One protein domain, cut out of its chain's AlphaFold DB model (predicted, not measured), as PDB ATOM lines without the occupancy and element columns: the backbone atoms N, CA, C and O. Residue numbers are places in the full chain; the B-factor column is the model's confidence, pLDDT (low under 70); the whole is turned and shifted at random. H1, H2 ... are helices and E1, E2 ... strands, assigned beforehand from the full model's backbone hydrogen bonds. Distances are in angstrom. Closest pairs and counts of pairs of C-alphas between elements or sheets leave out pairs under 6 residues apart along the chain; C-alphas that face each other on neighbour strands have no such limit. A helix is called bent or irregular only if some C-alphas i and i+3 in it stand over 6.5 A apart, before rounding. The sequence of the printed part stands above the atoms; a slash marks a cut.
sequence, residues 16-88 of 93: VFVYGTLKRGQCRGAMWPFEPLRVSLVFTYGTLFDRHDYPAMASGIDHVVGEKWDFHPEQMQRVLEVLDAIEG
ATOM      1  N   VAL A  16      16.218 -28.859  -4.408       80.44
ATOM      2  CA  VAL A  16      15.036 -27.990  -4.386       80.44
ATOM      3  C   VAL A  16      15.451 -26.577  -4.773       80.44
ATOM      4  O   VAL A  16      16.459 -26.064  -4.288       80.44
ATOM      5  N   PHE A  17      14.680 -25.940  -5.653       81.00
ATOM      6  CA  PHE A  17      14.856 -24.531  -5.986       81.00
ATOM      7  C   PHE A  17      13.896 -23.669  -5.165       81.00
ATOM      8  O   PHE A  17      12.683 -23.851  -5.212       81.00
ATOM      9  N   VAL A  18      14.451 -22.710  -4.431       77.88
ATOM     10  CA  VAL A  18      13.733 -21.862  -3.483       77.88
ATOM     11  C   VAL A  18      13.850 -20.407  -3.915       77.88
ATOM     12  O   VAL A  18      14.945 -19.849  -3.959       77.88
ATOM     13  N   TYR A  19      12.728 -19.758  -4.213       72.56
ATOM     14  CA  TYR A  19      12.712 -18.389  -4.745       72.56
ATOM     15  C   TYR A  19      11.995 -17.366  -3.851       72.56
ATOM     16  O   TYR A  19      12.172 -16.167  -4.063       72.56
ATOM     17  N   GLY A  20      11.258 -17.818  -2.830       66.38
ATOM     18  CA  GLY A  20      10.446 -16.980  -1.936       66.38
ATOM     19  C   GLY A  20      10.919 -16.948  -0.474       66.38
ATOM     20  O   GLY A  20      12.110 -16.845  -0.179       66.38
ATOM     21  N   THR A  21       9.972 -17.040   0.463       57.62
ATOM     22  CA  THR A  21      10.154 -16.839   1.921       57.62
ATOM     23  C   THR A  21      10.916 -17.952   2.651       57.62
ATOM     24  O   THR A  21      11.223 -17.817   3.836       57.62
ATOM     25  N   LEU A  22      11.250 -19.040   1.956       57.12
ATOM     26  CA  LEU A  22      12.050 -20.162   2.460       57.12
ATOM     27  C   LEU A  22      13.571 -19.944   2.315       57.12
ATOM     28  O   LEU A  22      14.349 -20.812   2.716       57.12
ATOM     29  N   LYS A  23      14.005 -18.796   1.765       57.97
ATOM     30  CA  LYS A  23      15.423 -18.402   1.694       57.97
ATOM     31  C   LYS A  23      16.063 -18.313   3.083       57.97
ATOM     32  O   LYS A  23      15.418 -17.978   4.083       57.97
ATOM     33  N   ARG A  24      17.371 -18.578   3.137       51.56
ATOM     34  CA  ARG A  24      18.167 -18.517   4.372       51.56
ATOM     35  C   ARG A  24      18.048 -17.128   5.029       51.56
ATOM     36  O   ARG A  24      18.276 -16.110   4.384       51.56
ATOM     37  N   GLY A  25      17.689 -17.081   6.316       53.44
ATOM     38  CA  GLY A  25      17.533 -15.829   7.079       53.44
ATOM     39  C   GLY A  25      16.134 -15.195   7.047       53.44
ATOM     40  O   GLY A  25      15.944 -14.145   7.653       53.44
ATOM     41  N   GLN A  26      15.155 -15.824   6.388       53.38
ATOM     42  CA  GLN A  26      13.742 -15.433   6.445       53.38
ATOM     43  C   GLN A  26      12.958 -16.280   7.461       53.38
ATOM     44  O   GLN A  26      13.408 -17.350   7.872       53.38
ATOM     45  N   CYS A  27      11.767 -15.810   7.851       51.34
ATOM     46  CA  CYS A  27      10.949 -16.348   8.952       51.34
ATOM     47  C   CYS A  27      10.641 -17.862   8.862       51.34
ATOM     48  O   CYS A  27      10.283 -18.472   9.867       51.34
ATOM     49  N   ARG A  28      10.790 -18.477   7.677       54.69
ATOM     50  CA  ARG A  28      10.532 -19.904   7.417       54.69
ATOM     51  C   ARG A  28      11.785 -20.749   7.139       54.69
ATOM     52  O   ARG A  28      11.677 -21.964   7.031       54.69
ATOM     53  N   GLY A  29      12.978 -20.150   7.094       55.56
ATOM     54  CA  GLY A  29      14.236 -20.855   6.805       55.56
ATOM     55  C   GLY A  29      14.689 -21.850   7.885       55.56
ATOM     56  O   GLY A  29      15.592 -22.640   7.635       55.56
ATOM     57  N   ALA A  30      14.070 -21.840   9.069       59.03
ATOM     58  CA  ALA A  30      14.313 -22.818  10.136       59.03
ATOM     59  C   ALA A  30      13.355 -24.028  10.097       59.03
ATOM     60  O   ALA A  30      13.509 -24.937  10.904       59.03
ATOM     61  N   MET A  31      12.366 -24.046   9.190       63.91
ATOM     62  CA  MET A  31      11.383 -25.139   9.089       63.91
ATOM     63  C   MET A  31      11.831 -26.295   8.183       63.91
ATOM     64  O   MET A  31      11.081 -27.250   7.996       63.91
ATOM     65  N   TRP A  32      13.048 -26.240   7.635       69.69
ATOM     66  CA  TRP A  32      13.607 -27.370   6.898       69.69
ATOM     67  C   TRP A  32      13.860 -28.546   7.853       69.69
ATOM     68  O   TRP A  32      14.484 -28.354   8.897       69.69
ATOM     69  N   PRO A  33      13.419 -29.770   7.511       72.00
ATOM     70  CA  PRO A  33      13.604 -30.929   8.383       72.00
ATOM     71  C   PRO A  33      15.066 -31.378   8.474       72.00
ATOM     72  O   PRO A  33      15.438 -32.059   9.426       72.00
ATOM     73  N   PHE A  34      15.885 -31.006   7.489       76.62
ATOM     74  CA  PHE A  34      17.301 -31.340   7.413       76.62
ATOM     75  C   PHE A  34      18.119 -30.131   6.976       76.62
ATOM     76  O   PHE A  34      17.628 -29.252   6.266       76.62
ATOM     77  N   GLU A  35      19.389 -30.119   7.372       77.31
ATOM     78  CA  GLU A  35      20.355 -29.162   6.850       77.31
ATOM     79  C   GLU A  35      20.737 -29.554   5.409       77.31
ATOM     80  O   GLU A  35      21.043 -30.723   5.156       77.31
ATOM     81  N   PRO A  36      20.700 -28.618   4.445       80.00
ATOM     82  CA  PRO A  36      21.117 -28.896   3.076       80.00
ATOM     83  C   PRO A  36      22.616 -29.205   3.014       80.00
ATOM     84  O   PRO A  36      23.430 -28.558   3.671       80.00
ATOM     85  N   LEU A  37      23.000 -30.128   2.133       82.81
ATOM     86  CA  LEU A  37      24.403 -30.439   1.837       82.81
ATOM     87  C   LEU A  37      25.127 -29.247   1.225       82.81
ATOM     88  O   LEU A  37      26.312 -29.015   1.469       82.81
ATOM     89  N   ARG A  38      24.410 -28.504   0.383       80.44
ATOM     90  CA  ARG A  38      24.922 -27.319  -0.284       80.44
ATOM     91  C   ARG A  38      23.777 -26.379  -0.611       80.44
ATOM     92  O   ARG A  38      22.732 -26.805  -1.088       80.44
ATOM     93  N   VAL A  39      24.018 -25.089  -0.410       82.38
ATOM     94  CA  VAL A  39      23.138 -24.023  -0.889       82.38
ATOM     95  C   VAL A  39      23.924 -23.192  -1.891       82.38
ATOM     96  O   VAL A  39      25.000 -22.688  -1.566       82.38
ATOM     97  N   SER A  40      23.418 -23.080  -3.116       82.06
ATOM     98  CA  SER A  40      24.033 -22.269  -4.173       82.06
ATOM     99  C   SER A  40      23.019 -21.277  -4.728       82.06
ATOM    100  O   SER A  40      21.878 -21.647  -4.988       82.06
ATOM    101  N   LEU A  41      23.425 -20.027  -4.943       81.81
ATOM    102  CA  LEU A  41      22.589 -19.047  -5.638       81.81
ATOM    103  C   LEU A  41      22.463 -19.451  -7.107       81.81
ATOM    104  O   LEU A  41      23.472 -19.632  -7.790       81.81
ATOM    105  N   VAL A  42      21.232 -19.607  -7.581       83.81
ATOM    106  CA  VAL A  42      20.929 -19.970  -8.970       83.81
ATOM    107  C   VAL A  42      19.750 -19.147  -9.477       83.81
ATOM    108  O   VAL A  42      19.047 -18.496  -8.704       83.81
ATOM    109  N   PHE A  43      19.509 -19.185 -10.779       82.19
ATOM    110  CA  PHE A  43      18.320 -18.594 -11.376       82.19
ATOM    111  C   PHE A  43      17.612 -19.620 -12.254       82.19
ATOM    112  O   PHE A  43      18.246 -20.530 -12.790       82.19
ATOM    113  N   THR A  44      16.302 -19.464 -12.390       80.38
ATOM    114  CA  THR A  44      15.495 -20.209 -13.360       80.38
ATOM    115  C   THR A  44      14.744 -19.234 -14.254       80.38
ATOM    116  O   THR A  44      14.498 -18.092 -13.858       80.38
ATOM    117  N   TYR A  45      14.384 -19.685 -15.452       78.06
ATOM    118  CA  TYR A  45      13.498 -18.933 -16.331       78.06
ATOM    119  C   TYR A  45      12.059 -19.075 -15.827       78.06
ATOM    120  O   TYR A  45      11.563 -20.189 -15.657       78.06
ATOM    121  N   GLY A  46      11.415 -17.952 -15.538       74.19
ATOM    122  CA  GLY A  46      10.057 -17.873 -15.027       74.19
ATOM    123  C   GLY A  46       9.663 -16.418 -14.811       74.19
ATOM    124  O   GLY A  46      10.498 -15.585 -14.476       74.19
ATOM    125  N   THR A  47       8.392 -16.091 -14.991       72.94
ATOM    126  CA  THR A  47       7.892 -14.752 -14.669       72.94
ATOM    127  C   THR A  47       7.310 -14.790 -13.263       72.94
ATOM    128  O   THR A  47       6.407 -15.581 -12.973       72.94
ATOM    129  N   LEU A  48       7.863 -13.965 -12.372       68.31
ATOM    130  CA  LEU A  48       7.384 -13.818 -11.002       68.31
ATOM    131  C   LEU A  48       6.290 -12.748 -10.972       68.31
ATOM    132  O   LEU A  48       6.534 -11.589 -11.299       68.31
ATOM    133  N   PHE A  49       5.086 -13.141 -10.577       65.75
ATOM    134  CA  PHE A  49       3.987 -12.218 -10.349       65.75
ATOM    135  C   PHE A  49       3.992 -11.794  -8.888       65.75
ATOM    136  O   PHE A  49       3.809 -12.615  -7.985       65.75
ATOM    137  N   ASP A  50       4.173 -10.496  -8.671       57.25
ATOM    138  CA  ASP A  50       4.173  -9.872  -7.352       57.25
ATOM    139  C   ASP A  50       2.720  -9.726  -6.855       57.25
ATOM    140  O   ASP A  50       2.120  -8.648  -6.856       57.25
ATOM    141  N   ARG A  51       2.085 -10.851  -6.498       57.62
ATOM    142  CA  ARG A  51       0.876 -10.818  -5.667       57.62
ATOM    143  C   ARG A  51       1.354 -10.502  -4.257       57.62
ATOM    144  O   ARG A  51       2.118 -11.279  -3.697       57.62
ATOM    145  N   HIS A  52       0.879  -9.379  -3.725       52.91
ATOM    146  CA  HIS A  52       1.266  -8.748  -2.453       52.91
ATOM    147  C   HIS A  52       1.463  -9.709  -1.256       52.91
ATOM    148  O   HIS A  52       2.225  -9.383  -0.353       52.91
ATOM    149  N   ASP A  53       0.847 -10.900  -1.284       54.31
ATOM    150  CA  ASP A  53       0.846 -11.859  -0.174       54.31
ATOM    151  C   ASP A  53       1.463 -13.236  -0.512       54.31
ATOM    152  O   ASP A  53       1.735 -14.020   0.396       54.31
ATOM    153  N   TYR A  54       1.702 -13.558  -1.793       54.44
ATOM    154  CA  TYR A  54       2.322 -14.823  -2.224       54.44
ATOM    155  C   TYR A  54       2.902 -14.663  -3.640       54.44
ATOM    156  O   TYR A  54       2.130 -14.618  -4.604       54.44
ATOM    157  N   PRO A  55       4.233 -14.562  -3.813       60.41
ATOM    158  CA  PRO A  55       4.818 -14.440  -5.141       60.41
ATOM    159  C   PRO A  55       4.539 -15.721  -5.934       60.41
ATOM    160  O   PRO A  55       5.032 -16.795  -5.596       60.41
ATOM    161  N   ALA A  56       3.729 -15.609  -6.985       64.50
ATOM    162  CA  ALA A  56       3.384 -16.732  -7.846       64.50
ATOM    163  C   ALA A  56       4.359 -16.776  -9.025       64.50
ATOM    164  O   ALA A  56       4.558 -15.768  -9.703       64.50
ATOM    165  N   MET A  57       4.957 -17.934  -9.291       63.94
ATOM    166  CA  MET A  57       5.780 -18.132 -10.483       63.94
ATOM    167  C   MET A  57       4.952 -18.793 -11.583       63.94
ATOM    168  O   MET A  57       4.316 -19.818 -11.348       63.94
ATOM    169  N   ALA A  58       5.000 -18.237 -12.792       69.50
ATOM    170  CA  ALA A  58       4.525 -18.914 -13.994       69.50
ATOM    171  C   ALA A  58       5.681 -19.158 -14.968       69.50
ATOM    172  O   ALA A  58       6.726 -18.502 -14.899       69.50
ATOM    173  N   SER A  59       5.475 -20.087 -15.905       68.31
ATOM    174  CA  SER A  59       6.396 -20.272 -17.028       68.31
ATOM    175  C   SER A  59       6.532 -18.954 -17.794       68.31
ATOM    176  O   SER A  59       5.533 -18.354 -18.190       68.31
ATOM    177  N   GLY A  60       7.766 -18.491 -17.959       71.94
ATOM    178  CA  GLY A  60       8.085 -17.184 -18.516       71.94
ATOM    179  C   GLY A  60       9.560 -17.086 -18.886       71.94
ATOM    180  O   GLY A  60      10.333 -18.010 -18.639       71.94
ATOM    181  N   ILE A  61       9.940 -15.974 -19.511       71.00
ATOM    182  CA  ILE A  61      11.308 -15.743 -20.010       71.00
ATOM    183  C   ILE A  61      12.166 -14.902 -19.060       71.00
ATOM    184  O   ILE A  61      13.346 -14.691 -19.332       71.00
ATOM    185  N   ASP A  62      11.586 -14.415 -17.964       74.38
ATOM    186  CA  ASP A  62      12.311 -13.614 -16.984       74.38
ATOM    187  C   ASP A  62      13.226 -14.490 -16.122       74.38
ATOM    188  O   ASP A  62      13.038 -15.699 -16.000       74.38
ATOM    189  N   HIS A  63      14.245 -13.883 -15.517       75.31
ATOM    190  CA  HIS A  63      15.141 -14.588 -14.608       75.31
ATOM    191  C   HIS A  63      14.656 -14.444 -13.169       75.31
ATOM    192  O   HIS A  63      14.767 -13.370 -12.575       75.31
ATOM    193  N   VAL A  64      14.192 -15.542 -12.570       75.38
ATOM    194  CA  VAL A  64      13.897 -15.579 -11.135       75.38
ATOM    195  C   VAL A  64      15.124 -16.052 -10.376       75.38
ATOM    196  O   VAL A  64      15.566 -17.190 -10.535       75.38
ATOM    197  N   VAL A  65      15.658 -15.182  -9.518       80.75
ATOM    198  CA  VAL A  65      16.806 -15.496  -8.661       80.75
ATOM    199  C   VAL A  65      16.350 -16.209  -7.391       80.75
ATOM    200  O   VAL A  65      15.581 -15.678  -6.582       80.75
ATOM    201  N   GLY A  66      16.903 -17.392  -7.165       81.12
ATOM    202  CA  GLY A  66      16.637 -18.218  -6.000       81.12
ATOM    203  C   GLY A  66      17.888 -18.908  -5.473       81.12
ATOM    204  O   GLY A  66      19.025 -18.567  -5.796       81.12
ATOM    205  N   GLU A  67      17.660 -19.891  -4.624       83.12
ATOM    206  CA  GLU A  67      18.683 -20.739  -4.038       83.12
ATOM    207  C   GLU A  67      18.392 -22.186  -4.424       83.12
ATOM    208  O   GLU A  67      17.261 -22.652  -4.318       83.12
ATOM    209  N   LYS A  68      19.418 -22.910  -4.860       84.31
ATOM    210  CA  LYS A  68      19.393 -24.359  -5.033       84.31
ATOM    211  C   LYS A  68      19.893 -24.990  -3.751       84.31
ATOM    212  O   LYS A  68      21.048 -24.781  -3.381       84.31
ATOM    213  N   TRP A  69      19.017 -25.732  -3.098       84.44
ATOM    214  CA  TRP A  69      19.298 -26.476  -1.884       84.44
ATOM    215  C   TRP A  69      19.454 -27.945  -2.258       84.44
ATOM    216  O   TRP A  69      18.509 -28.559  -2.749       84.44
ATOM    217  N   ASP A  70      20.654 -28.482  -2.076       82.25
ATOM    218  CA  ASP A  70      20.985 -29.874  -2.372       82.25
ATOM    219  C   ASP A  70      20.814 -30.739  -1.119       82.25
ATOM    220  O   ASP A  70      21.298 -30.383  -0.045       82.25
ATOM    221  N   PHE A  71      20.165 -31.891  -1.267       82.06
ATOM    222  CA  PHE A  71      19.887 -32.851  -0.199       82.06
ATOM    223  C   PHE A  71      20.294 -34.262  -0.615       82.06
ATOM    224  O   PHE A  71      20.454 -34.560  -1.803       82.06
ATOM    225  N   HIS A  72      20.428 -35.161   0.362       79.94
ATOM    226  CA  HIS A  72      20.554 -36.571   0.027       79.94
ATOM    227  C   HIS A  72      19.239 -37.088  -0.579       79.94
ATOM    228  O   HIS A  72      18.170 -36.802  -0.036       79.94
ATOM    229  N   PRO A  73      19.308 -37.916  -1.636       78.50
ATOM    230  CA  PRO A  73      18.180 -38.681  -2.166       78.50
ATOM    231  C   PRO A  73      17.221 -39.259  -1.126       78.50
ATOM    232  O   PRO A  73      16.009 -39.101  -1.222       78.50
ATOM    233  N   GLU A  74      17.783 -39.899  -0.103       80.06
ATOM    234  CA  GLU A  74      17.042 -40.582   0.959       80.06
ATOM    235  C   GLU A  74      16.271 -39.604   1.858       80.06
ATOM    236  O   GLU A  74      15.259 -39.958   2.453       80.06
ATOM    237  N   GLN A  75      16.726 -38.352   1.936       78.19
ATOM    238  CA  GLN A  75      16.082 -37.290   2.707       78.19
ATOM    239  C   GLN A  75      15.011 -36.564   1.892       78.19
ATOM    240  O   GLN A  75      14.129 -35.932   2.475       78.19
ATOM    241  N   MET A  76      15.062 -36.654   0.559       78.44
ATOM    242  CA  MET A  76      14.209 -35.862  -0.321       78.44
ATOM    243  C   MET A  76      12.726 -36.152  -0.108       78.44
ATOM    244  O   MET A  76      11.933 -35.221  -0.059       78.44
ATOM    245  N   GLN A  77      12.343 -37.415   0.100       77.00
ATOM    246  CA  GLN A  77      10.947 -37.767   0.375       77.00
ATOM    247  C   GLN A  77      10.405 -36.994   1.584       77.00
ATOM    248  O   GLN A  77       9.345 -36.380   1.518       77.00
ATOM    249  N   ARG A  78      11.182 -36.940   2.667       79.31
ATOM    250  CA  ARG A  78      10.789 -36.239   3.888       79.31
ATOM    251  C   ARG A  78      10.852 -34.716   3.744       79.31
ATOM    252  O   ARG A  78      10.051 -34.013   4.352       79.31
ATOM    253  N   VAL A  79      11.792 -34.201   2.952       77.94
ATOM    254  CA  VAL A  79      11.847 -32.771   2.617       77.94
ATOM    255  C   VAL A  79      10.606 -32.361   1.817       77.94
ATOM    256  O   VAL A  79      10.008 -31.345   2.153       77.94
ATOM    257  N   LEU A  80      10.178 -33.156   0.829       75.19
ATOM    258  CA  LEU A  80       8.949 -32.905   0.066       75.19
ATOM    259  C   LEU A  80       7.706 -32.944   0.962       75.19
ATOM    260  O   LEU A  80       6.928 -32.004   0.921       75.19
ATOM    261  N   GLU A  81       7.572 -33.940   1.843       78.25
ATOM    262  CA  GLU A  81       6.448 -34.013   2.797       78.25
ATOM    263  C   GLU A  81       6.323 -32.756   3.669       78.25
ATOM    264  O   GLU A  81       5.223 -32.275   3.942       78.25
ATOM    265  N   VAL A  82       7.453 -32.217   4.137       78.38
ATOM    266  CA  VAL A  82       7.458 -30.998   4.952       78.38
ATOM    267  C   VAL A  82       7.157 -29.767   4.104       78.38
ATOM    268  O   VAL A  82       6.430 -28.892   4.564       78.38
ATOM    269  N   LEU A  83       7.664 -29.701   2.871       75.06
ATOM    270  CA  LEU A  83       7.324 -28.623   1.943       75.06
ATOM    271  C   LEU A  83       5.832 -28.627   1.602       75.06
ATOM    272  O   LEU A  83       5.209 -27.576   1.689       75.06
ATOM    273  N   ASP A  84       5.242 -29.790   1.325       70.56
ATOM    274  CA  ASP A  84       3.806 -29.937   1.073       70.56
ATOM    275  C   ASP A  84       2.974 -29.497   2.286       70.56
ATOM    276  O   ASP A  84       1.959 -28.810   2.142       70.56
ATOM    277  N   ALA A  85       3.433 -29.827   3.499       70.81
ATOM    278  CA  ALA A  85       2.805 -29.373   4.736       70.81
ATOM    279  C   ALA A  85       2.932 -27.850   4.953       70.81
ATOM    280  O   ALA A  85       2.036 -27.245   5.541       70.81
ATOM    281  N   ILE A  86       4.023 -27.225   4.496       66.19
ATOM    282  CA  ILE A  86       4.271 -25.776   4.618       66.19
ATOM    283  C   ILE A  86       3.501 -24.972   3.561       66.19
ATOM    284  O   ILE A  86       2.974 -23.904   3.877       66.19
ATOM    285  N   GLU A  87       3.461 -25.454   2.318       64.25
ATOM    286  CA  GLU A  87       2.792 -24.808   1.178       64.25
ATOM    287  C   GLU A  87       1.275 -25.082   1.156       64.25
ATOM    288  O   GLU A  87       0.549 -24.483   0.368       64.25
ATOM    289  N   GLY A  88       0.769 -25.938   2.052       53.84
ATOM    290  CA  GLY A  88      -0.668 -26.110   2.268       53.84
ATOM    291  C   GLY A  88      -1.382 -26.892   1.165       53.84
ATOM    292  O   GLY A  88      -2.585 -26.724   0.996       53.84
TER     293      GLY A  88
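AT A GLANCE: This is residues 16 to 88 of the 93 residues of the protein "GGACT domain-containing protein" of Rhodopirellula sp (UniProt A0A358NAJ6). A long, sharply bent hairpin of two strands, E2 and E3, makes a twisted sheet with the short strand E1 beside E3, and the helix H1 only grazes this sheet. A long stretch with no named element, residues 19 to 37, joins E1 to E2. The printed part has 73 residues, with three named strands and then one named helix along the chain; the sheet's order is E1, E3, E2, antiparallel throughout, and the class is mixed, helices and strands. The whole is compact, with a radius of gyration of the C-alphas of 12.7 A and spans of 33 by 23 by 22 A.

HOW THE PARTS SIT: E1, residues 16 to 18, is an edge strand, antiparallel to the inner strand E3, residues 56 to 70, with N 16 and O 69 2.8 A apart, within hydrogen-bond range. E2, residues 38 to 49, is the other edge strand and forms a hairpin with E3; N 46 and O 62, at 2.8 A, and N 49 and O 56, at 2.8 A, are within hydrogen-bond range. E2 bends by 82 degrees at residue 46, and E3 bends by 119 degrees at residue 61. E1 and E2 are only just apart, their closest C-alphas 8.2 A from each other. H1, residues 73 to 87, is only just on the sheet, with 5 pairs of C-alphas within 10 A, and only grazes it with residues 76 to 83. In H1, 9 of 11 O i to N i+4 pairs are within hydrogen-bond range.

IN THESE COORDINATES: E1 begins at C-alpha 16, (15.036, -27.990, -4.386). E2 is 27.7 A long and E3 22.6 A. H1, 21.0 A long, ends at C-alpha 87, (2.792, -24.808, 1.178); it is only just irregular, with C-alphas 74 and 77 6.7 A apart.

THE WHOLE: The two C-alphas farthest apart, those of His 52 and Glu 74, are 35.7 A from each other. The printed part has no cut. The link from E1 to E2 is long, and that from E3 to H1 is tight. Mean pLDDT of the printed part is 71.2; residues 20 to 32, 48 to 59 and 86 to 88 are under 70.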